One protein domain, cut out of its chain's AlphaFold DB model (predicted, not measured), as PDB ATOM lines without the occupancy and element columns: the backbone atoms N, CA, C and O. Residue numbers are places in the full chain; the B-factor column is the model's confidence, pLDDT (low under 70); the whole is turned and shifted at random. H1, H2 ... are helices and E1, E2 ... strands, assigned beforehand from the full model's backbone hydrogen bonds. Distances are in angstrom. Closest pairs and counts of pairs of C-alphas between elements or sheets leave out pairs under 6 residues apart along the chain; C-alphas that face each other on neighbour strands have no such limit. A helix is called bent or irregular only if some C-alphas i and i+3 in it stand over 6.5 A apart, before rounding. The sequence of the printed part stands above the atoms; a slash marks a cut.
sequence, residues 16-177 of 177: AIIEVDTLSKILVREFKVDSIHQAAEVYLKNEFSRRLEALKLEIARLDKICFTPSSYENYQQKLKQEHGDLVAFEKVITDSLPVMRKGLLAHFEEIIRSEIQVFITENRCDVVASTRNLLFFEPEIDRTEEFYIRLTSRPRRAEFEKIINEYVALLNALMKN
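This is residues 16 to 177 of the 177 residues of an uncharacterized protein of Bacteroidetes bacterium (UniProt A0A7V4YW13). A long rod of helices: H2 and the nearly straight H3 fold back on each other as a long hairpin, and H5 packs lengthwise on H2 and on H3b, the second arm of H3. Short H1 and H4 pack on H3b away from the hairpin's turn, where the loop 130 to 143 also lies. The printed part has 162 residues with five named helices and one named strand, in the order H1, H2, H3, E1, H4, H5, and is mostly helix. It is extended, with a radius of gyration of the C-alphas of 24.7 A and spans of 82 by 33 by 20 A.

Residues 16 to 17 pair in parallel with 128 to 129 of E1, residues 127 to 129, which pairs with no named strand. H3, residues 69 to 123, was assigned as one helix by its hydrogen bonds but is bent, with C-alphas 94 and 97 6.5 A apart; its arms are H3a, 69 to 94, and H3b, 97 to 123. H1, residues 20 to 30, touches residues 105 to 112 of H3b at a steep tilt of 59 degrees; the closest C-alphas, of Ser 24 and Phe 108, are 7.1 A apart. H2, residues 33 to 62, touches H3a with residues 41 to 55 in a hairpin, opposite ways at 16 degrees; the closest C-alphas, of Leu 44 and Ile 93, are 6.9 A apart. H4, residues 144 to 151, only just touches H3b, with 3 pairs of C-alphas within 8 A, the closest those of Glu 115 and Leu 151, 7.2 A. H2, H3b and H5, residues 154 to 175, form an up and down bundle, each running against the one before. The closest C-alphas of H5 and H2 are Leu 171 and Ala 40, 6.6 A; of H5 and H3b, Tyr 167 and Leu 104, 7.1 A. Every O i to N i+4 pair is within hydrogen-bond range in H1, H2, H3b, H4 and H5, and 21 of 22 in H3a.

H1 begins at C-alpha 20, (-37.174, -23.100, 19.341). H2 is 43.7 A long, H3a 37.6 A, H3b 39.2 A and H5 31.1 A, ending at C-alpha 175, (-32.690, 8.742, 16.998).

The two C-alphas farthest apart, of Thr 68 and Glu 138, are 83.4 A apart. The printed part has no cut; the link from E1 to H4 is long, and residue 177 is under 70 in pLDDT.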
ATOM      1  N   ALA A  16     -41.396 -35.277  16.832       92.12
ATOM      2  CA  ALA A  16     -40.170 -34.567  16.491       92.12
ATOM      3  C   ALA A  16     -39.775 -33.631  17.637       92.12
ATOM      4  O   ALA A  16     -40.626 -33.129  18.371       92.12
ATOM      5  N   ILE A  17     -38.483 -33.378  17.787       93.56
ATOM      6  CA  ILE A  17     -37.944 -32.396  18.721       93.56
ATOM      7  C   ILE A  17     -37.416 -31.212  17.917       93.56
ATOM      8  O   ILE A  17     -36.689 -31.398  16.943       93.56
ATOM      9  N   ILE A  18     -37.817 -29.999  18.304       93.31
ATOM     10  CA  ILE A  18     -37.338 -28.749  17.700       93.31
ATOM     11  C   ILE A  18     -37.019 -27.749  18.812       93.31
ATOM     12  O   ILE A  18     -37.900 -27.306  19.554       93.31
ATOM     13  N   GLU A  19     -35.756 -27.336  18.890       92.38
ATOM     14  CA  GLU A  19     -35.268 -26.394  19.897       92.38
ATOM     15  C   GLU A  19     -35.503 -24.926  19.529       92.38
ATOM     16  O   GLU A  19     -34.582 -24.190  19.172       92.38
ATOM     17  N   VAL A  20     -36.750 -24.474  19.672       90.38
ATOM     18  CA  VAL A  20     -37.174 -23.100  19.341       90.38
ATOM     19  C   VAL A  20     -36.309 -22.031  20.005       90.38
ATOM     20  O   VAL A  20     -35.847 -21.118  19.330       90.38
ATOM     21  N   ASP A  21     -36.026 -22.144  21.304       89.44
ATOM     22  CA  ASP A  21     -35.208 -21.152  22.011       89.44
ATOM     23  C   ASP A  21     -33.777 -21.060  21.466       89.44
ATOM     24  O   ASP A  21     -33.192 -19.974  21.406       89.44
ATOM     25  N   THR A  22     -33.198 -22.199  21.087       91.25
ATOM     26  CA  THR A  22     -31.858 -22.262  20.497       91.25
ATOM     27  C   THR A  22     -31.866 -21.607  19.123       91.25
ATOM     28  O   THR A  22     -31.015 -20.762  18.843       91.25
ATOM     29  N   LEU A  23     -32.870 -21.913  18.303       92.19
ATOM     30  CA  LEU A  23     -33.050 -21.320  16.980       92.19
ATOM     31  C   LEU A  23     -33.251 -19.804  17.061       92.19
ATOM     32  O   LEU A  23     -32.564 -19.062  16.363       92.19
ATOM     33  N   SER A  24     -34.104 -19.328  17.972       91.31
ATOM     34  CA  SER A  24     -34.308 -17.898  18.217       91.31
ATOM     35  C   SER A  24     -33.001 -17.196  18.588       91.31
ATOM     36  O   SER A  24     -32.699 -16.134  18.044       91.31
ATOM     37  N   LYS A  25     -32.171 -17.792  19.457       92.19
ATOM     38  CA  LYS A  25     -30.850 -17.238  19.808       92.19
ATOM     39  C   LYS A  25     -29.896 -17.194  18.615       92.19
ATOM     40  O   LYS A  25     -29.166 -16.214  18.464       92.19
ATOM     41  N   ILE A  26     -29.889 -18.234  17.778       93.06
ATOM     42  CA  ILE A  26     -29.067 -18.272  16.562       93.06
ATOM     43  C   ILE A  26     -29.495 -17.154  15.610       93.06
ATOM     44  O   ILE A  26     -28.639 -16.387  15.182       93.06
ATOM     45  N   LEU A  27     -30.795 -16.995  15.356       93.06
ATOM     46  CA  LEU A  27     -31.326 -15.953  14.469       93.06
ATOM     47  C   LEU A  27     -31.030 -14.546  15.005       93.06
ATOM     48  O   LEU A  27     -30.540 -13.695  14.267       93.06
ATOM     49  N   VAL A  28     -31.241 -14.301  16.303       94.38
ATOM     50  CA  VAL A  28     -30.882 -13.028  16.963       94.38
ATOM     51  C   VAL A  28     -29.409 -12.685  16.745       94.38
ATOM     52  O   VAL A  28     -29.077 -11.535  16.441       94.38
ATOM     53  N   ARG A  29     -28.523 -13.681  16.859       94.56
ATOM     54  CA  ARG A  29     -27.086 -13.515  16.630       94.56
ATOM     55  C   ARG A  29     -26.757 -13.297  15.155       94.56
ATOM     56  O   ARG A  29     -25.989 -12.389  14.844       94.56
ATOM     57  N   GLU A  30     -27.306 -14.115  14.265       93.56
ATOM     58  CA  GLU A  30     -27.059 -14.058  12.821       93.56
ATOM     59  C   GLU A  30     -27.431 -12.686  12.256       93.56
ATOM     60  O   GLU A  30     -26.642 -12.048  11.558       93.56
ATOM     61  N   PHE A  31     -28.603 -12.196  12.645       93.69
ATOM     62  CA  PHE A  31     -29.125 -10.903  12.229       93.69
ATOM     63  C   PHE A  31     -28.632  -9.729  13.078       93.69
ATOM     64  O   PHE A  31     -29.043  -8.590  12.861       93.69
ATOM     65  N   LYS A  32     -27.725  -9.986  14.031       95.56
ATOM     66  CA  LYS A  32     -27.089  -8.973  14.887       95.56
ATOM     67  C   LYS A  32     -28.096  -8.080  15.620       95.56
ATOM     68  O   LYS A  32     -27.817  -6.907  15.871       95.56
ATOM     69  N   VAL A  33     -29.254  -8.630  15.986       94.69
ATOM     70  CA  VAL A  33     -30.361  -7.888  16.610       94.69
ATOM     71  C   VAL A  33     -29.905  -7.203  17.897       94.69
ATOM     72  O   VAL A  33     -30.183  -6.021  18.100       94.69
ATOM     73  N   ASP A  34     -29.147  -7.914  18.735       94.31
ATOM     74  CA  ASP A  34     -28.630  -7.363  19.990       94.31
ATOM     75  C   ASP A  34     -27.638  -6.221  19.751       94.31
ATOM     76  O   ASP A  34     -27.717  -5.197  20.422       94.31
ATOM     77  N   SER A  35     -26.757  -6.342  18.754       95.00
ATOM     78  CA  SER A  35     -25.806  -5.278  18.413       95.00
ATOM     79  C   SER A  35     -26.508  -4.028  17.880       95.00
ATOM     80  O   SER A  35     -26.142  -2.919  18.259       95.00
ATOM     81  N   ILE A  36     -27.525  -4.196  17.031       94.50
ATOM     82  CA  ILE A  36     -28.343  -3.090  16.509       94.50
ATOM     83  C   ILE A  36     -29.070  -2.383  17.658       94.50
ATOM     84  O   ILE A  36     -29.025  -1.157  17.765       94.50
ATOM     85  N   HIS A  37     -29.715  -3.154  18.535       94.12
ATOM     86  CA  HIS A  37     -30.446  -2.614  19.676       94.12
ATOM     87  C   HIS A  37     -29.525  -1.878  20.654       94.12
ATOM     88  O   HIS A  37     -29.815  -0.748  21.040       94.12
ATOM     89  N   GLN A  38     -28.385  -2.482  21.001       95.00
ATOM     90  CA  GLN A  38     -27.403  -1.886  21.902       95.00
ATOM     91  C   GLN A  38     -26.806  -0.599  21.321       95.00
ATOM     92  O   GLN A  38     -26.607   0.365  22.054       95.00
ATOM     93  N   ALA A  39     -26.546  -0.546  20.010       93.69
ATOM     94  CA  ALA A  39     -26.063   0.672  19.361       93.69
ATOM     95  C   ALA A  39     -27.074   1.824  19.488       93.69
ATOM     96  O   ALA A  39     -26.686   2.941  19.835       93.69
ATOM     97  N   ALA A  40     -28.364   1.547  19.270       93.88
ATOM     98  CA  ALA A  40     -29.426   2.536  19.453       93.88
ATOM     99  C   ALA A  40     -29.570   2.961  20.925       93.88
ATOM    100  O   ALA A  40     -29.673   4.150  21.214       93.88
ATOM    101  N   GLU A  41     -29.514   2.014  21.865       94.50
ATOM    102  CA  GLU A  41     -29.575   2.305  23.301       94.50
ATOM    103  C   GLU A  41     -28.425   3.217  23.750       94.50
ATOM    104  O   GLU A  41     -28.649   4.218  24.430       94.50
ATOM    105  N   VAL A  42     -27.191   2.900  23.345       95.19
ATOM    106  CA  VAL A  42     -26.007   3.711  23.659       95.19
ATOM    107  C   VAL A  42     -26.134   5.108  23.059       95.19
ATOM    108  O   VAL A  42     -25.862   6.091  23.749       95.19
ATOM    109  N   TYR A  43     -26.578   5.215  21.803       94.44
ATOM    110  CA  TYR A  43     -26.809   6.506  21.162       94.44
ATOM    111  C   TYR A  43     -27.809   7.357  21.956       94.44
ATOM    112  O   TYR A  43     -27.495   8.489  22.323       94.44
ATOM    113  N   LEU A  44     -28.978   6.799  22.280       93.69
ATOM    114  CA  LEU A  44     -30.031   7.520  22.996       93.69
ATOM    115  C   LEU A  44     -29.586   7.917  24.412       93.69
ATOM    116  O   LEU A  44     -29.838   9.042  24.836       93.69
ATOM    117  N   LYS A  45     -28.856   7.058  25.135       94.19
ATOM    118  CA  LYS A  45     -28.306   7.397  26.464       94.19
ATOM    119  C   LYS A  45     -27.273   8.523  26.408       94.19
ATOM    120  O   LYS A  45     -27.257   9.388  27.289       94.19
ATOM    121  N   ASN A  46     -26.425   8.533  25.382       95.19
ATOM    122  CA  ASN A  46     -25.461   9.612  25.174       95.19
ATOM    123  C   ASN A  46     -26.174  10.927  24.849       95.19
ATOM    124  O   ASN A  46     -25.818  11.970  25.396       95.19
ATOM    125  N   GLU A  47     -27.210  10.874  24.014       94.00
ATOM    126  CA  GLU A  47     -28.022  12.039  23.672       94.00
ATOM    127  C   GLU A  47     -28.781  12.589  24.889       94.00
ATOM    128  O   GLU A  47     -28.750  13.795  25.136       94.00
ATOM    129  N   PHE A  48     -29.372  11.719  25.713       94.62
ATOM    130  CA  PHE A  48     -29.985  12.106  26.986       94.62
ATOM    131  C   PHE A  48     -28.975  12.803  27.900       94.62
ATOM    132  O   PHE A  48     -29.238  13.896  28.396       94.62
ATOM    133  N   SER A  49     -27.794  12.205  28.078       95.00
ATOM    134  CA  SER A  49     -26.731  12.769  28.916       95.00
ATOM    135  C   SER A  49     -26.294  14.143  28.408       95.00
ATOM    136  O   SER A  49     -26.148  15.075  29.193       95.00
ATOM    137  N   ARG A  50     -26.155  14.306  27.086       94.81
ATOM    138  CA  ARG A  50     -25.822  15.588  26.453       94.81
ATOM    139  C   ARG A  50     -26.882  16.655  26.728       94.81
ATOM    140  O   ARG A  50     -26.528  17.770  27.106       94.81
ATOM    141  N   ARG A  51     -28.167  16.324  26.556       93.19
ATOM    142  CA  ARG A  51     -29.289  17.241  26.824       93.19
ATOM    143  C   ARG A  51     -29.386  17.591  28.315       93.19
ATOM    144  O   ARG A  51     -29.597  18.752  28.653       93.19
ATOM    145  N   LEU A  52     -29.159  16.622  29.201       94.19
ATOM    146  CA  LEU A  52     -29.154  16.831  30.649       94.19
ATOM    147  C   LEU A  52     -28.023  17.767  31.092       94.19
ATOM    148  O   LEU A  52     -28.259  18.685  31.874       94.19
ATOM    149  N   GLU A  53     -26.803  17.563  30.593       94.75
ATOM    150  CA  GLU A  53     -25.674  18.445  30.907       94.75
ATOM    151  C   GLU A  53     -25.880  19.859  30.349       94.75
ATOM    152  O   GLU A  53     -25.587  20.836  31.040       94.75
ATOM    153  N   ALA A  54     -26.461  19.996  29.152       91.31
ATOM    154  CA  ALA A  54     -26.836  21.302  28.611       91.31
ATOM    155  C   ALA A  54     -27.840  22.031  29.522       91.31
ATOM    156  O   ALA A  54     -27.616  23.193  29.863       91.31
ATOM    157  N   LEU A  55     -28.882  21.335  29.993       91.06
ATOM    158  CA  LEU A  55     -29.864  21.899  30.922       91.06
ATOM    159  C   LEU A  55     -29.221  22.303  32.259       91.06
ATOM    160  O   LEU A  55     -29.491  23.387  32.773       91.06
ATOM    161  N   LYS A  56     -28.331  21.471  32.818       90.31
ATOM    162  CA  LYS A  56     -27.594  21.797  34.055       90.31
ATOM    163  C   LYS A  56     -26.733  23.048  33.898       90.31
ATOM    164  O   LYS A  56     -26.719  23.892  34.792       90.31
ATOM    165  N   LEU A  57     -26.020  23.176  32.778       90.44
ATOM    166  CA  LEU A  57     -25.220  24.363  32.474       90.44
ATOM    167  C   LEU A  57     -26.098  25.604  32.310       90.44
ATOM    168  O   LEU A  57     -25.723  26.678  32.782       90.44
ATOM    169  N   GLU A  58     -27.266  25.462  31.680       87.00
ATOM    170  CA  GLU A  58     -28.220  26.560  31.541       87.00
ATOM    171  C   GLU A  58     -28.734  27.008  32.914       87.00
ATOM    172  O   GLU A  58     -28.631  28.193  33.220       87.00
ATOM    173  N   ILE A  59     -29.131  26.085  33.794       86.44
ATOM    174  CA  ILE A  59     -29.520  26.385  35.186       86.44
ATOM    175  C   ILE A  59     -28.383  27.082  35.950       86.44
ATOM    176  O   ILE A  59     -28.587  28.153  36.518       86.44
ATOM    177  N   ALA A  60     -27.162  26.544  35.905       86.38
ATOM    178  CA  ALA A  60     -26.013  27.132  36.598       86.38
ATOM    179  C   ALA A  60     -25.636  28.529  36.070       86.38
ATOM    180  O   ALA A  60     -25.073  29.349  36.799       86.38
ATOM    181  N   ARG A  61     -25.917  28.815  34.790       84.00
ATOM    182  CA  ARG A  61     -25.778  30.161  34.221       84.00
ATOM    183  C   ARG A  61     -26.827  31.108  34.799       84.00
ATOM    184  O   ARG A  61     -26.502  32.265  35.056       84.00
ATOM    185  N   LEU A  62     -28.058  30.638  34.999       75.00
ATOM    186  CA  LEU A  62     -29.159  31.448  35.526       75.00
ATOM    187  C   LEU A  62     -28.913  31.879  36.972       75.00
ATOM    188  O   LEU A  62     -29.124  33.047  37.279       75.00
ATOM    189  N   ASP A  63     -28.360  31.004  37.814       76.88
ATOM    190  CA  ASP A  63     -28.006  31.345  39.204       76.88
ATOM    191  C   ASP A  63     -27.022  32.528  39.311       76.88
ATOM    192  O   ASP A  63     -26.878  33.137  40.369       76.88
ATOM    193  N   LYS A  64     -26.338  32.876  38.212       81.94
ATOM    194  CA  LYS A  64     -25.341  33.953  38.147       81.94
ATOM    195  C   LYS A  64     -25.857  35.254  37.521       81.94
ATOM    196  O   LYS A  64     -25.115  36.236  37.512       81.94
ATOM    197  N   ILE A  65     -27.076  35.289  36.975       79.38
ATOM    198  CA  ILE A  65     -27.626  36.457  36.263       79.38
ATOM    199  C   ILE A  65     -28.735  37.112  37.101       79.38
ATOM    200  O   ILE A  65     -29.624  36.439  37.614       79.38
ATOM    201  N   CYS A  66     -28.722  38.445  37.206       71.06
ATOM    202  CA  CYS A  66     -29.845  39.206  37.759       71.06
ATOM    203  C   CYS A  66     -30.944  39.368  36.698       71.06
ATOM    204  O   CYS A  66     -30.730  40.027  35.680       71.06
ATOM    205  N   PHE A  67     -32.119  38.785  36.940       71.19
ATOM    206  CA  PHE A  67     -33.274  38.866  36.043       71.19
ATOM    207  C   PHE A  67     -34.254  39.965  36.455       71.19
ATOM    208  O   PHE A  67     -34.414  40.272  37.636       71.19
ATOM    209  N   THR A  68     -34.975  40.516  35.476       76.31
ATOM    210  CA  THR A  68     -36.241  41.209  35.758       76.31
ATOM    211  C   THR A  68     -37.326  40.169  36.073       76.31
ATOM    212  O   THR A  68     -37.285  39.074  35.507       76.31
ATOM    213  N   PRO A  69     -38.335  40.470  36.910       74.44
ATOM    214  CA  PRO A  69     -39.364  39.490  37.281       74.44
ATOM    215  C   PRO A  69     -40.068  38.825  36.083       74.44
ATOM    216  O   PRO A  69     -40.272  37.616  36.078       74.44
ATOM    217  N   SER A  70     -40.360  39.592  35.024       74.88
ATOM    218  CA  SER A  70     -41.021  39.089  33.810       74.88
ATOM    219  C   SER A  70     -40.137  38.190  32.941       74.88
ATOM    220  O   SER A  70     -40.636  37.274  32.292       74.88
ATOM    221  N   SER A  71     -38.821  38.425  32.914       79.06
ATOM    222  CA  SER A  71     -37.897  37.526  32.214       79.06
ATOM    223  C   SER A  71     -37.722  36.224  32.991       79.06
ATOM    224  O   SER A  71     -37.749  35.152  32.391       79.06
ATOM    225  N   TYR A  72     -37.643  36.301  34.319       79.69
ATOM    226  CA  TYR A  72     -37.500  35.135  35.186       79.69
ATOM    227  C   TYR A  72     -38.654  34.128  35.033       79.69
ATOM    228  O   TYR A  72     -38.404  32.934  34.878       79.69
ATOM    229  N   GLU A  73     -39.905  34.594  34.989       83.88
ATOM    230  CA  GLU A  73     -41.086  33.726  34.858       83.88
ATOM    231  C   GLU A  73     -41.136  32.980  33.511       83.88
ATOM    232  O   GLU A  73     -41.331  31.761  33.476       83.88
ATOM    233  N   ASN A  74     -40.861  33.671  32.397       83.56
ATOM    234  CA  ASN A  74     -40.776  33.043  31.072       83.56
ATOM    235  C   ASN A  74     -39.666  31.977  31.011       83.56
ATOM    236  O   ASN A  74     -39.847  30.913  30.414       83.56
ATOM    237  N   TYR A  75     -38.521  32.228  31.653       81.44
ATOM    238  CA  TYR A  75     -37.424  31.260  31.704       81.44
ATOM    239  C   TYR A  75     -37.738  30.051  32.594       81.44
ATOM    240  O   TYR A  75     -37.398  28.928  32.219       81.44
ATOM    241  N   GLN A  76     -38.433  30.234  33.721       83.81
ATOM    242  CA  GLN A  76     -38.893  29.113  34.548       83.81
ATOM    243  C   GLN A  76     -39.841  28.182  33.778       83.81
ATOM    244  O   GLN A  76     -39.732  26.960  33.899       83.81
ATOM    245  N   GLN A  77     -40.738  28.737  32.956       87.25
ATOM    246  CA  GLN A  77     -41.612  27.932  32.098       87.25
ATOM    247  C   GLN A  77     -40.812  27.131  31.061       87.25
ATOM    248  O   GLN A  77     -41.060  25.933  30.905       87.25
ATOM    249  N   LYS A  78     -39.812  27.752  30.422       87.62
ATOM    250  CA  LYS A  78     -38.923  27.075  29.464       87.62
ATOM    251  C   LYS A  78     -38.155  25.917  30.110       87.62
ATOM    252  O   LYS A  78     -38.173  24.814  29.576       87.62
ATOM    253  N   LEU A  79     -37.554  26.127  31.284       87.19
ATOM    254  CA  LEU A  79     -36.849  25.068  32.021       87.19
ATOM    255  C   LEU A  79     -37.774  23.910  32.405       87.19
ATOM    256  O   LEU A  79     -37.390  22.747  32.310       87.19
ATOM    257  N   LYS A  80     -39.000  24.218  32.844       89.75
ATOM    258  CA  LYS A  80     -39.995  23.197  33.184       89.75
ATOM    259  C   LYS A  80     -40.376  22.364  31.962       89.75
ATOM    260  O   LYS A  80     -40.543  21.153  32.093       89.75
ATOM    261  N   GLN A  81     -40.503  23.001  30.799       91.56
ATOM    262  CA  GLN A  81     -40.756  22.312  29.539       91.56
ATOM    263  C   GLN A  81     -39.573  21.417  29.150       91.56
ATOM    264  O   GLN A  81     -39.773  20.224  28.965       91.56
ATOM    265  N   GLU A  82     -38.346  21.944  29.134       89.69
ATOM    266  CA  GLU A  82     -37.141  21.169  28.794       89.69
ATOM    267  C   GLU A  82     -36.912  19.986  29.746       89.69
ATOM    268  O   GLU A  82     -36.527  18.897  29.320       89.69
ATOM    269  N   HIS A  83     -37.194  20.167  31.038       90.12
ATOM    270  CA  HIS A  83     -37.173  19.073  32.002       90.12
ATOM    271  C   HIS A  83     -38.258  18.027  31.704       90.12
ATOM    272  O   HIS A  83     -37.986  16.830  31.755       90.12
ATOM    273  N   GLY A  84     -39.476  18.464  31.367       91.19
ATOM    274  CA  GLY A  84     -40.559  17.572  30.952       91.19
ATOM    275  C   GLY A  84     -40.200  16.753  29.709       91.19
ATOM    276  O   GLY A  84     -40.421  15.541  29.694       91.19
ATOM    277  N   ASP A  85     -39.577  17.391  28.720       90.88
ATOM    278  CA  ASP A  85     -39.101  16.748  27.496       90.88
ATOM    279  C   ASP A  85     -37.987  15.731  27.795       90.88
ATOM    280  O   ASP A  85     -37.998  14.626  27.253       90.88
ATOM    281  N   LEU A  86     -37.062  16.048  28.712       92.69
ATOM    282  CA  LEU A  86     -36.035  15.108  29.178       92.69
ATOM    283  C   LEU A  86     -36.633  13.883  29.874       92.69
ATOM    284  O   LEU A  86     -36.213  12.766  29.587       92.69
ATOM    285  N   VAL A  87     -37.618  14.070  30.756       93.00
ATOM    286  CA  VAL A  87     -38.301  12.953  31.433       93.00
ATOM    287  C   VAL A  87     -39.062  12.090  30.424       93.00
ATOM    288  O   VAL A  87     -39.051  10.863  30.517       93.00
ATOM    289  N   ALA A  88     -39.718  12.704  29.438       91.75
ATOM    290  CA  ALA A  88     -40.369  11.967  28.361       91.75
ATOM    291  C   ALA A  88     -39.349  11.169  27.530       91.75
ATOM    292  O   ALA A  88     -39.593  10.006  27.212       91.75
ATOM    293  N   PHE A  89     -38.191  11.762  27.234       92.62
ATOM    294  CA  PHE A  89     -37.105  11.100  26.515       92.62
ATOM    295  C   PHE A  89     -36.503   9.933  27.311       92.62
ATOM    296  O   PHE A  89     -36.271   8.864  26.753       92.62
ATOM    297  N   GLU A  90     -36.316  10.089  28.624       93.62
ATOM    298  CA  GLU A  90     -35.875   9.005  29.508       93.62
ATOM    299  C   GLU A  90     -36.836   7.812  29.441       93.62
ATOM    300  O   GLU A  90     -36.393   6.682  29.232       93.62
ATOM    301  N   LYS A  91     -38.152   8.059  29.500       92.88
ATOM    302  CA  LYS A  91     -39.171   7.003  29.370       92.88
ATOM    303  C   LYS A  91     -39.114   6.270  28.034       92.88
ATOM    304  O   LYS A  91     -39.376   5.071  27.980       92.88
ATOM    305  N   VAL A  92     -38.751   6.947  26.943       90.50
ATOM    306  CA  VAL A  92     -38.539   6.268  25.652       90.50
ATOM    307  C   VAL A  92     -37.408   5.242  25.764       90.50
ATOM    308  O   VAL A  92     -37.536   4.131  25.245       90.50
ATOM    309  N   ILE A  93     -36.325   5.580  26.467       92.50
ATOM    310  CA  ILE A  93     -35.180   4.684  26.665       92.50
ATOM    311  C   ILE A  93     -35.545   3.528  27.604       92.50
ATOM    312  O   ILE A  93     -35.203   2.384  27.310       92.50
ATOM    313  N   THR A  94     -36.220   3.802  28.723       92.75
ATOM    314  CA  THR A  94     -36.490   2.784  29.753       92.75
ATOM    315  C   THR A  94     -37.668   1.878  29.420       92.75
ATOM    316  O   THR A  94     -37.625   0.692  29.745       92.75
ATOM    317  N   ASP A  95     -38.695   2.405  28.751       92.94
ATOM    318  CA  ASP A  95     -39.972   1.708  28.588       92.94
ATOM    319  C   ASP A  95     -40.175   1.282  27.129       92.94
ATOM    320  O   ASP A  95     -40.382   0.100  26.839       92.94
ATOM    321  N   SER A  96     -40.074   2.225  26.187       91.06
ATOM    322  CA  SER A  96     -40.396   1.970  24.777       91.06
ATOM    323  C   SER A  96     -39.352   1.096  24.088       91.06
ATOM    324  O   SER A  96     -39.704   0.153  23.376       91.06
ATOM    325  N   LEU A  97     -38.066   1.372  24.305       92.69
ATOM    326  CA  LEU A  97     -36.985   0.671  23.618       92.69
ATOM    327  C   LEU A  97     -36.982  -0.846  23.936       92.69
ATOM    328  O   LEU A  97     -37.001  -1.641  22.987       92.69
ATOM    329  N   PRO A  98     -37.080  -1.303  25.205       93.19
ATOM    330  CA  PRO A  98     -37.220  -2.730  25.510       93.19
ATOM    331  C   PRO A  98     -38.479  -3.370  24.911       93.19
ATOM    332  O   PRO A  98     -38.434  -4.528  24.487       93.19
ATOM    333  N   VAL A  99     -39.599  -2.638  24.857       93.44
ATOM    334  CA  VAL A  99     -40.847  -3.120  24.245       93.44
ATOM    335  C   VAL A  99     -40.666  -3.351  22.748       93.44
ATOM    336  O   VAL A  99     -41.084  -4.392  22.246       93.44
ATOM    337  N   MET A 100     -39.975  -2.455  22.042       93.38
ATOM    338  CA  MET A 100     -39.684  -2.638  20.617       93.38
ATOM    339  C   MET A 100     -38.839  -3.889  20.358       93.38
ATOM    340  O   MET A 100     -39.147  -4.654  19.443       93.38
ATOM    341  N   ARG A 101     -37.816  -4.151  21.186       94.56
ATOM    342  CA  ARG A 101     -37.028  -5.392  21.080       94.56
ATOM    343  C   ARG A 101     -37.891  -6.623  21.331       94.56
ATOM    344  O   ARG A 101     -37.794  -7.588  20.581       94.56
ATOM    345  N   LYS A 102     -38.747  -6.602  22.358       94.06
ATOM    346  CA  LYS A 102     -39.692  -7.701  22.619       94.06
ATOM    347  C   LYS A 102     -40.632  -7.932  21.434       94.06
ATOM    348  O   LYS A 102     -40.849  -9.081  21.073       94.06
ATOM    349  N   GLY A 103     -41.132  -6.867  20.806       93.62
ATOM    350  CA  GLY A 103     -41.964  -6.952  19.605       93.62
ATOM    351  C   GLY A 103     -41.249  -7.633  18.437       93.62
ATOM    352  O   GLY A 103     -41.791  -8.560  17.844       93.62
ATOM    353  N   LEU A 104     -39.997  -7.251  18.160       95.19
ATOM    354  CA  LEU A 104     -39.172  -7.911  17.143       95.19
ATOM    355  C   LEU A 104     -38.994  -9.413  17.423       95.19
ATOM    356  O   LEU A 104     -39.160 -10.234  16.523       95.19
ATOM    357  N   LEU A 105     -38.677  -9.781  18.668       94.06
ATOM    358  CA  LEU A 105     -38.510 -11.187  19.046       94.06
ATOM    359  C   LEU A 105     -39.820 -11.976  18.925       94.06
ATOM    360  O   LEU A 105     -39.800 -13.103  18.443       94.06
ATOM    361  N   ALA A 106     -40.957 -11.369  19.274       93.50
ATOM    362  CA  ALA A 106     -42.268 -11.988  19.097       93.50
ATOM    363  C   ALA A 106     -42.582 -12.263  17.616       93.50
ATOM    364  O   ALA A 106     -43.147 -13.304  17.290       93.50
ATOM    365  N   HIS A 107     -42.169 -11.379  16.700       93.75
ATOM    366  CA  HIS A 107     -42.289 -11.641  15.264       93.75
ATOM    367  C   HIS A 107     -41.427 -12.823  14.808       93.75
ATOM    368  O   HIS A 107     -41.880 -13.627  13.996       93.75
ATOM    369  N   PHE A 108     -40.208 -12.963  15.340       93.44
ATOM    370  CA  PHE A 108     -39.365 -14.121  15.031       93.44
ATOM    371  C   PHE A 108     -40.015 -15.418  15.518       93.44
ATOM    372  O   PHE A 108     -40.076 -16.392  14.773       93.44
ATOM    373  N   GLU A 109     -40.538 -15.416  16.744       92.06
ATOM    374  CA  GLU A 109     -41.254 -16.560  17.312       92.06
ATOM    375  C   GLU A 109     -42.491 -16.939  16.493       92.06
ATOM    376  O   GLU A 109     -42.756 -18.127  16.316       92.06
ATOM    377  N   GLU A 110     -43.225 -15.962  15.954       93.19
ATOM    378  CA  GLU A 110     -44.389 -16.226  15.106       93.19
ATOM    379  C   GLU A 110     -43.996 -16.874  13.770       93.19
ATOM    380  O   GLU A 110     -44.628 -17.847  13.357       93.19
ATOM    381  N   ILE A 111     -42.914 -16.415  13.128       92.81
ATOM    382  CA  ILE A 111     -42.388 -17.066  11.915       92.81
ATOM    383  C   ILE A 111     -41.958 -18.500  12.224       92.81
ATOM    384  O   ILE A 111     -42.323 -19.423  11.495       92.81
ATOM    385  N   ILE A 112     -41.219 -18.705  13.319       93.69
ATOM    386  CA  ILE A 112     -40.781 -20.039  13.739       93.69
ATOM    387  C   ILE A 112     -41.991 -20.941  13.987       93.69
ATOM    388  O   ILE A 112     -42.034 -22.061  13.485       93.69
ATOM    389  N   ARG A 113     -43.004 -20.454  14.708       92.31
ATOM    390  CA  ARG A 113     -44.242 -21.190  14.982       92.31
ATOM    391  C   ARG A 113     -44.989 -21.553  13.701       92.31
ATOM    392  O   ARG A 113     -45.423 -22.696  13.567       92.31
ATOM    393  N   SER A 114     -45.125 -20.607  12.773       92.75
ATOM    394  CA  SER A 114     -45.731 -20.853  11.464       92.75
ATOM    395  C   SER A 114     -44.975 -21.954  10.721       92.75
ATOM    396  O   SER A 114     -45.584 -22.905  10.237       92.75
ATOM    397  N   GLU A 115     -43.644 -21.898  10.711       92.88
ATOM    398  CA  GLU A 115     -42.833 -22.899  10.025       92.88
ATOM    399  C   GLU A 115     -42.891 -24.272  10.707       92.88
ATOM    400  O   GLU A 115     -42.906 -25.287  10.013       92.88
ATOM    401  N   ILE A 116     -43.010 -24.335  12.040       93.56
ATOM    402  CA  ILE A 116     -43.240 -25.593  12.774       93.56
ATOM    403  C   ILE A 116     -44.535 -26.255  12.301       93.56
ATOM    404  O   ILE A 116     -44.547 -27.460  12.069       93.56
ATOM    405  N   GLN A 117     -45.621 -25.499  12.119       92.44
ATOM    406  CA  GLN A 117     -46.894 -26.060  11.645       92.44
ATOM    407  C   GLN A 117     -46.768 -26.665  10.240       92.44
ATOM    408  O   GLN A 117     -47.302 -27.748   9.971       92.44
ATOM    409  N   VAL A 118     -46.027 -25.997   9.353       91.94
ATOM    410  CA  VAL A 118     -45.747 -26.526   8.012       91.94
ATOM    411  C   VAL A 118     -44.868 -27.777   8.106       91.94
ATOM    412  O   VAL A 118     -45.187 -28.797   7.495       91.94
ATOM    413  N   PHE A 119     -43.819 -27.744   8.930       91.25
ATOM    414  CA  PHE A 119     -42.920 -28.877   9.153       91.25
ATOM    415  C   PHE A 119     -43.661 -30.112   9.678       91.25
ATOM    416  O   PHE A 119     -43.441 -31.212   9.172       91.25
ATOM    417  N   ILE A 120     -44.565 -29.928  10.648       91.12
ATOM    418  CA  ILE A 120     -45.434 -30.978  11.197       91.12
ATOM    419  C   ILE A 120     -46.246 -31.632  10.078       91.12
ATOM    420  O   ILE A 120     -46.264 -32.856   9.955       91.12
ATOM    421  N   THR A 121     -46.872 -30.813   9.233       90.50
ATOM    422  CA  THR A 121     -47.731 -31.286   8.141       90.50
ATOM    423  C   THR A 121     -46.941 -32.084   7.103       90.50
ATOM    424  O   THR A 121     -47.352 -33.175   6.710       90.50
ATOM    425  N   GLU A 122     -45.787 -31.573   6.675       90.06
ATOM    426  CA  GLU A 122     -44.965 -32.207   5.639       90.06
ATOM    427  C   GLU A 122     -44.307 -33.505   6.111       90.06
ATOM    428  O   GLU A 122     -44.291 -34.497   5.378       90.06
ATOM    429  N   ASN A 123     -43.820 -33.532   7.353       88.06
ATOM    430  CA  ASN A 123     -43.167 -34.710   7.926       88.06
ATOM    431  C   ASN A 123     -44.150 -35.704   8.553       88.06
ATOM    432  O   ASN A 123     -43.752 -36.793   8.984       88.06
ATOM    433  N   ARG A 124     -45.448 -35.365   8.547       87.75
ATOM    434  CA  ARG A 124     -46.520 -36.124   9.200       87.75
ATOM    435  C   ARG A 124     -46.202 -36.371  10.674       87.75
ATOM    436  O   ARG A 124     -46.368 -37.489  11.153       87.75
ATOM    437  N   CYS A 125     -45.668 -35.358  11.348       88.25
ATOM    438  CA  CYS A 125     -45.465 -35.403  12.787       88.25
ATOM    439  C   CYS A 125     -46.805 -35.183  13.492       88.25
ATOM    440  O   CYS A 125     -47.625 -34.399  13.023       88.25
ATOM    441  N   ASP A 126     -47.012 -35.836  14.629       87.75
ATOM    442  CA  ASP A 126     -48.212 -35.623  15.449       87.75
ATOM    443  C   ASP A 126     -47.949 -34.602  16.559       87.75
ATOM    444  O   ASP A 126     -48.840 -33.863  16.976       87.75
ATOM    445  N   VAL A 127     -46.703 -34.549  17.036       88.00
ATOM    446  CA  VAL A 127     -46.267 -33.678  18.127       88.00
ATOM    447  C   VAL A 127     -44.859 -33.174  17.840       88.00
ATOM    448  O   VAL A 127     -43.978 -33.945  17.458       88.00
ATOM    449  N   VAL A 128     -44.645 -31.883  18.088       90.81
ATOM    450  CA  VAL A 128     -43.309 -31.300  18.236       90.81
ATOM    451  C   VAL A 128     -43.085 -30.976  19.705       90.81
ATOM    452  O   VAL A 128     -43.885 -30.267  20.317       90.81
ATOM    453  N   ALA A 129     -42.008 -31.506  20.271       90.50
ATOM    454  CA  ALA A 129     -41.601 -31.271  21.647       90.50
ATOM    455  C   ALA A 129     -40.338 -30.401  21.713       90.50
ATOM    456  O   ALA A 129     -39.550 -30.337  20.772       90.50
ATOM    457  N   SER A 130     -40.138 -29.755  22.860       89.00
ATOM    458  CA  SER A 130     -38.857 -29.141  23.224       89.00
ATOM    459  C   SER A 130     -38.128 -30.045  24.212       89.00
ATOM    460  O   SER A 130     -38.745 -30.602  25.126       89.00
ATOM    461  N   THR A 131     -36.807 -30.127  24.079       87.12
ATOM    462  CA  THR A 131     -35.901 -30.809  25.009       87.12
ATOM    463  C   THR A 131     -36.001 -30.281  26.436       87.12
ATOM    464  O   THR A 131     -35.721 -31.027  27.364       87.12
ATOM    465  N   ARG A 132     -36.489 -29.051  26.668       85.50
ATOM    466  CA  ARG A 132     -36.732 -28.541  28.034       85.50
ATOM    467  C   ARG A 132     -37.674 -29.423  28.852       85.50
ATOM    468  O   ARG A 132     -37.613 -29.398  30.077       85.50
ATOM    469  N   ASN A 133     -38.535 -30.183  28.181       83.88
ATOM    470  CA  ASN A 133     -39.505 -31.074  28.808       83.88
ATOM    471  C   ASN A 133     -39.081 -32.551  28.751       83.88
ATOM    472  O   ASN A 133     -39.860 -33.419  29.143       83.88
ATOM    473  N   LEU A 134     -37.878 -32.854  28.248       86.00
ATOM    474  CA  LEU A 134     -37.407 -34.213  27.996       86.00
ATOM    475  C   LEU A 134     -36.035 -34.424  28.638       86.00
ATOM    476  O   LEU A 134     -35.098 -33.673  28.395       86.00
ATOM    477  N   LEU A 135     -35.899 -35.477  29.442       86.88
ATOM    478  CA  LEU A 135     -34.608 -35.843  30.037       86.88
ATOM    479  C   LEU A 135     -33.744 -36.672  29.080       86.88
ATOM    480  O   LEU A 135     -32.523 -36.551  29.091       86.88
ATOM    481  N   PHE A 136     -34.382 -37.512  28.259       87.62
ATOM    482  CA  PHE A 136     -33.731 -38.415  27.314       87.62
ATOM    483  C   PHE A 136     -34.599 -38.558  26.065       87.62
ATOM    484  O   PHE A 136     -35.827 -38.594  26.167       87.62
ATOM    485  N   PHE A 137     -33.962 -38.651  24.904       88.81
ATOM    486  CA  PHE A 137     -34.605 -38.906  23.620       88.81
ATOM    487  C   PHE A 137     -33.597 -39.517  22.641       88.81
ATOM    488  O   PHE A 137     -32.386 -39.392  22.827       88.81
ATOM    489  N   GLU A 138     -34.107 -40.186  21.611       87.56
ATOM    490  CA  GLU A 138     -33.296 -40.713  20.512       87.56
ATOM    491  C   GLU A 138     -32.853 -39.558  19.587       87.56
ATOM    492  O   GLU A 138     -33.700 -38.759  19.182       87.56
ATOM    493  N   PRO A 139     -31.560 -39.414  19.240       86.81
ATOM    494  CA  PRO A 139     -31.087 -38.317  18.385       86.81
ATOM    495  C   PRO A 139     -31.815 -38.207  17.036       86.81
ATOM    496  O   PRO A 139     -31.940 -37.121  16.483       86.81
ATOM    497  N   GLU A 140     -32.338 -39.314  16.510       86.44
ATOM    498  CA  GLU A 140     -33.041 -39.409  15.229       86.44
ATOM    499  C   GLU A 140     -34.375 -38.644  15.197       86.44
ATOM    500  O   GLU A 140     -34.892 -38.334  14.112       86.44
ATOM    501  N   ILE A 141     -34.950 -38.353  16.369       89.31
ATOM    502  CA  ILE A 141     -36.167 -37.546  16.483       89.31
ATOM    503  C   ILE A 141     -35.870 -36.055  16.686       89.31
ATOM    504  O   ILE A 141     -36.795 -35.251  16.576       89.31
ATOM    505  N   ASP A 142     -34.612 -35.663  16.911       91.94
ATOM    506  CA  ASP A 142     -34.198 -34.259  16.904       91.94
ATOM    507  C   ASP A 142     -34.080 -33.742  15.471       91.94
ATOM    508  O   ASP A 142     -33.282 -34.206  14.657       91.94
ATOM    509  N   ARG A 143     -34.932 -32.771  15.155       93.12
ATOM    510  CA  ARG A 143     -35.053 -32.153  13.834       93.12
ATOM    511  C   ARG A 143     -34.613 -30.698  13.849       93.12
ATOM    512  O   ARG A 143     -34.844 -29.987  12.877       93.12
ATOM    513  N   THR A 144     -33.967 -30.242  14.923       93.31
ATOM    514  CA  THR A 144     -33.576 -28.839  15.104       93.31
ATOM    515  C   THR A 144     -32.694 -28.329  13.962       93.31
ATOM    516  O   THR A 144     -32.955 -27.250  13.432       93.31
ATOM    517  N   GLU A 145     -31.673 -29.087  13.552       91.88
ATOM    518  CA  GLU A 145     -30.764 -28.680  12.466       91.88
ATOM    519  C   GLU A 145     -31.469 -28.652  11.102       91.88
ATOM    520  O   GLU A 145     -31.373 -27.671  10.363       91.88
ATOM    521  N   GLU A 146     -32.238 -29.697  10.789       92.06
ATOM    522  CA  GLU A 146     -33.043 -29.780   9.566       92.06
ATOM    523  C   GLU A 146     -34.011 -28.589   9.465       92.06
ATOM    524  O   GLU A 146     -34.108 -27.908   8.440       92.06
ATOM    525  N   PHE A 147     -34.683 -28.288  10.574       93.75
ATOM    526  CA  PHE A 147     -35.616 -27.183  10.681       93.75
ATOM    527  C   PHE A 147     -34.922 -25.812  10.596       93.75
ATOM    528  O   PHE A 147     -35.456 -24.888   9.982       93.75
ATOM    529  N   TYR A 148     -33.703 -25.670  11.126       93.31
ATOM    530  CA  TYR A 148     -32.900 -24.454  10.978       93.31
ATOM    531  C   TYR A 148     -32.557 -24.145   9.514       93.31
ATOM    532  O   TYR A 148     -32.718 -23.008   9.060       93.31
ATOM    533  N   ILE A 149     -32.112 -25.151   8.753       91.81
ATOM    534  CA  ILE A 149     -31.795 -25.001   7.323       91.81
ATOM    535  C   ILE A 149     -33.030 -24.506   6.560       91.81
ATOM    536  O   ILE A 149     -32.948 -23.630   5.698       91.81
ATOM    537  N   ARG A 150     -34.200 -25.031   6.922       90.00
ATOM    538  CA  ARG A 150     -35.482 -24.620   6.356       90.00
ATOM    539  C   ARG A 150     -35.850 -23.177   6.715       90.00
ATOM    540  O   ARG A 150     -36.175 -22.397   5.817       90.00
ATOM    541  N   LEU A 151     -35.736 -22.799   7.988       90.50
ATOM    542  CA  LEU A 151     -35.974 -21.429   8.468       90.50
ATOM    543  C   LEU A 151     -35.061 -20.393   7.804       90.50
ATOM    544  O   LEU A 151     -35.456 -19.246   7.618       90.50
ATOM    545  N   THR A 152     -33.842 -20.790   7.443       88.69
ATOM    546  CA  THR A 152     -32.848 -19.911   6.808       88.69
ATOM    547  C   THR A 152     -32.828 -20.020   5.282       88.69
ATOM    548  O   THR A 152     -32.009 -19.378   4.616       88.69
ATOM    549  N   SER A 153     -33.769 -20.769   4.697       90.25
ATOM    550  CA  SER A 153     -33.991 -20.793   3.253       90.25
ATOM    551  C   SER A 153     -34.352 -19.399   2.721       90.25
ATOM    552  O   SER A 153     -34.890 -18.553   3.437       90.25
ATOM    553  N   ARG A 154     -34.073 -19.145   1.432       82.56
ATOM    554  CA  ARG A 154     -34.255 -17.820   0.802       82.56
ATOM    555  C   ARG A 154     -35.589 -17.115   1.112       82.56
ATOM    556  O   ARG A 154     -35.516 -15.939   1.463       82.56
ATOM    557  N   PRO A 155     -36.777 -17.747   0.988       85.88
ATOM    558  CA  PRO A 155     -38.032 -17.036   1.229       85.88
ATOM    559  C   PRO A 155     -38.181 -16.589   2.688       85.88
ATOM    560  O   PRO A 155     -38.569 -15.451   2.937       85.88
ATOM    561  N   ARG A 156     -37.813 -17.442   3.650       86.88
ATOM    562  CA  ARG A 156     -37.931 -17.130   5.081       86.88
ATOM    563  C   ARG A 156     -36.859 -16.165   5.556       86.88
ATOM    564  O   ARG A 156     -37.165 -15.224   6.282       86.88
ATOM    565  N   ARG A 157     -35.627 -16.309   5.064       91.00
ATOM    566  CA  ARG A 157     -34.553 -15.345   5.320       91.00
ATOM    567  C   ARG A 157     -34.961 -13.926   4.913       91.00
ATOM    568  O   ARG A 157     -34.771 -13.003   5.696       91.00
ATOM    569  N   ALA A 158     -35.563 -13.762   3.733       92.06
ATOM    570  CA  ALA A 158     -36.028 -12.459   3.256       92.06
ATOM    571  C   ALA A 158     -37.127 -11.856   4.154       92.06
ATOM    572  O   ALA A 158     -37.181 -10.640   4.339       92.06
ATOM    573  N   GLU A 159     -37.988 -12.692   4.735       93.12
ATOM    574  CA  GLU A 159     -39.018 -12.267   5.687       93.12
ATOM    575  C   GLU A 159     -38.401 -11.746   6.995       93.12
ATOM    576  O   GLU A 159     -38.750 -10.653   7.443       93.12
ATOM    577  N   PHE A 160     -37.411 -12.458   7.550       93.56
ATOM    578  CA  PHE A 160     -36.640 -11.972   8.700       93.56
ATOM    579  C   PHE A 160     -35.928 -10.651   8.384       93.56
ATOM    580  O   PHE A 160     -36.054  -9.690   9.141       93.56
ATOM    581  N   GLU A 161     -35.225 -10.574   7.248       94.06
ATOM    582  CA  GLU A 161     -34.518  -9.364   6.804       94.06
ATOM    583  C   GLU A 161     -35.465  -8.169   6.672       94.06
ATOM    584  O   GLU A 161     -35.133  -7.065   7.106       94.06
ATOM    585  N   LYS A 162     -36.671  -8.380   6.136       95.19
ATOM    586  CA  LYS A 162     -37.699  -7.340   6.049       95.19
ATOM    587  C   LYS A 162     -38.075  -6.800   7.432       95.19
ATOM    588  O   LYS A 162     -38.032  -5.587   7.629       95.19
ATOM    589  N   ILE A 163     -38.382  -7.677   8.387       94.94
ATOM    590  CA  ILE A 163     -38.774  -7.279   9.750       94.94
ATOM    591  C   ILE A 163     -37.628  -6.539  10.454       94.94
ATOM    592  O   ILE A 163     -37.850  -5.542  11.139       94.94
ATOM    593  N   ILE A 164     -36.384  -6.980  10.255       95.62
ATOM    594  CA  ILE A 164     -35.207  -6.296  10.806       95.62
ATOM    595  C   ILE A 164     -35.057  -4.903  10.204       95.62
ATOM    596  O   ILE A 164     -34.788  -3.953  10.934       95.62
ATOM    597  N   ASN A 165     -35.247  -4.754   8.893       96.06
ATOM    598  CA  ASN A 165     -35.167  -3.454   8.234       96.06
ATOM    599  C   ASN A 165     -36.248  -2.490   8.747       96.06
ATOM    600  O   ASN A 165     -35.954  -1.320   8.992       96.06
ATOM    601  N   GLU A 166     -37.470  -2.977   8.968       95.50
ATOM    602  CA  GLU A 166     -38.555  -2.202   9.584       95.50
ATOM    603  C   GLU A 166     -38.195  -1.784  11.016       95.50
ATOM    604  O   GLU A 166     -38.321  -0.614  11.382       95.50
ATOM    605  N   TYR A 167     -37.655  -2.707  11.810       96.12
ATOM    606  CA  TYR A 167     -37.183  -2.424  13.162       96.12
ATOM    607  C   TYR A 167     -36.049  -1.383  13.191       96.12
ATOM    608  O   TYR A 167     -36.092  -0.435  13.975       96.12
ATOM    609  N   VAL A 168     -35.060  -1.504  12.304       94.81
ATOM    610  CA  VAL A 168     -33.971  -0.526  12.152       94.81
ATOM    611  C   VAL A 168     -34.520   0.841  11.744       94.81
ATOM    612  O   VAL A 168     -34.070   1.860  12.266       94.81
ATOM    613  N   ALA A 169     -35.508   0.892  10.849       93.38
ATOM    614  CA  ALA A 169     -36.156   2.141  10.465       93.38
ATOM    615  C   ALA A 169     -36.854   2.816  11.657       93.38
ATOM    616  O   ALA A 169     -36.715   4.027  11.832       93.38
ATOM    617  N   LEU A 170     -37.531   2.041  12.513       92.81
ATOM    618  CA  LEU A 170     -38.145   2.553  13.740       92.81
ATOM    619  C   LEU A 170     -37.100   3.087  14.729       92.81
ATOM    620  O   LEU A 170     -37.264   4.188  15.252       92.81
ATOM    621  N   LEU A 171     -35.997   2.362  14.948       93.31
ATOM    622  CA  LEU A 171     -34.896   2.844  15.792       93.31
ATOM    623  C   LEU A 171     -34.289   4.139  15.236       93.31
ATOM    624  O   LEU A 171     -34.075   5.095  15.975       93.31
ATOM    625  N   ASN A 172     -34.071   4.210  13.922       91.62
ATOM    626  CA  ASN A 172     -33.567   5.415  13.266       91.62
ATOM    627  C   ASN A 172     -34.528   6.604  13.386       91.62
ATOM    628  O   ASN A 172     -34.068   7.742  13.449       91.62
ATOM    629  N   ALA A 173     -35.840   6.365  13.414       89.94
ATOM    630  CA  ALA A 173     -36.826   7.415  13.643       89.94
ATOM    631  C   ALA A 173     -36.746   7.966  15.075       89.94
ATOM    632  O   ALA A 173     -36.817   9.177  15.256       89.94
ATOM    633  N   LEU A 174     -36.523   7.104  16.075       87.19
ATOM    634  CA  LEU A 174     -36.311   7.536  17.461       87.19
ATOM    635  C   LEU A 174     -35.042   8.374  17.628       87.19
ATOM    636  O   LEU A 174     -35.044   9.329  18.389       87.19
ATOM    637  N   MET A 175     -33.975   8.039  16.902       86.44
ATOM    638  CA  MET A 175     -32.690   8.742  16.998       86.44
ATOM    639  C   MET A 175     -32.674  10.126  16.325       86.44
ATOM    640  O   MET A 175     -31.738  10.888  16.538       86.44
ATOM    641  N   LYS A 176     -33.663  10.450  15.480       80.81
ATOM    642  CA  LYS A 176     -33.745  11.739  14.768       80.81
ATOM    643  C   LYS A 176     -34.581  12.802  15.496       80.81
ATOM    644  O   LYS A 176     -34.568  13.949  15.051       80.81
ATOM    645  N   ASN A 177     -35.282  12.425  16.567       59.72
ATOM    646  CA  ASN A 177     -36.049  13.313  17.453       59.72
ATOM    647  C   ASN A 177     -35.229  13.647  18.712       59.72
ATOM    648  O   ASN A 177     -35.341  14.771  19.256       59.72
TER     649      ASN A 177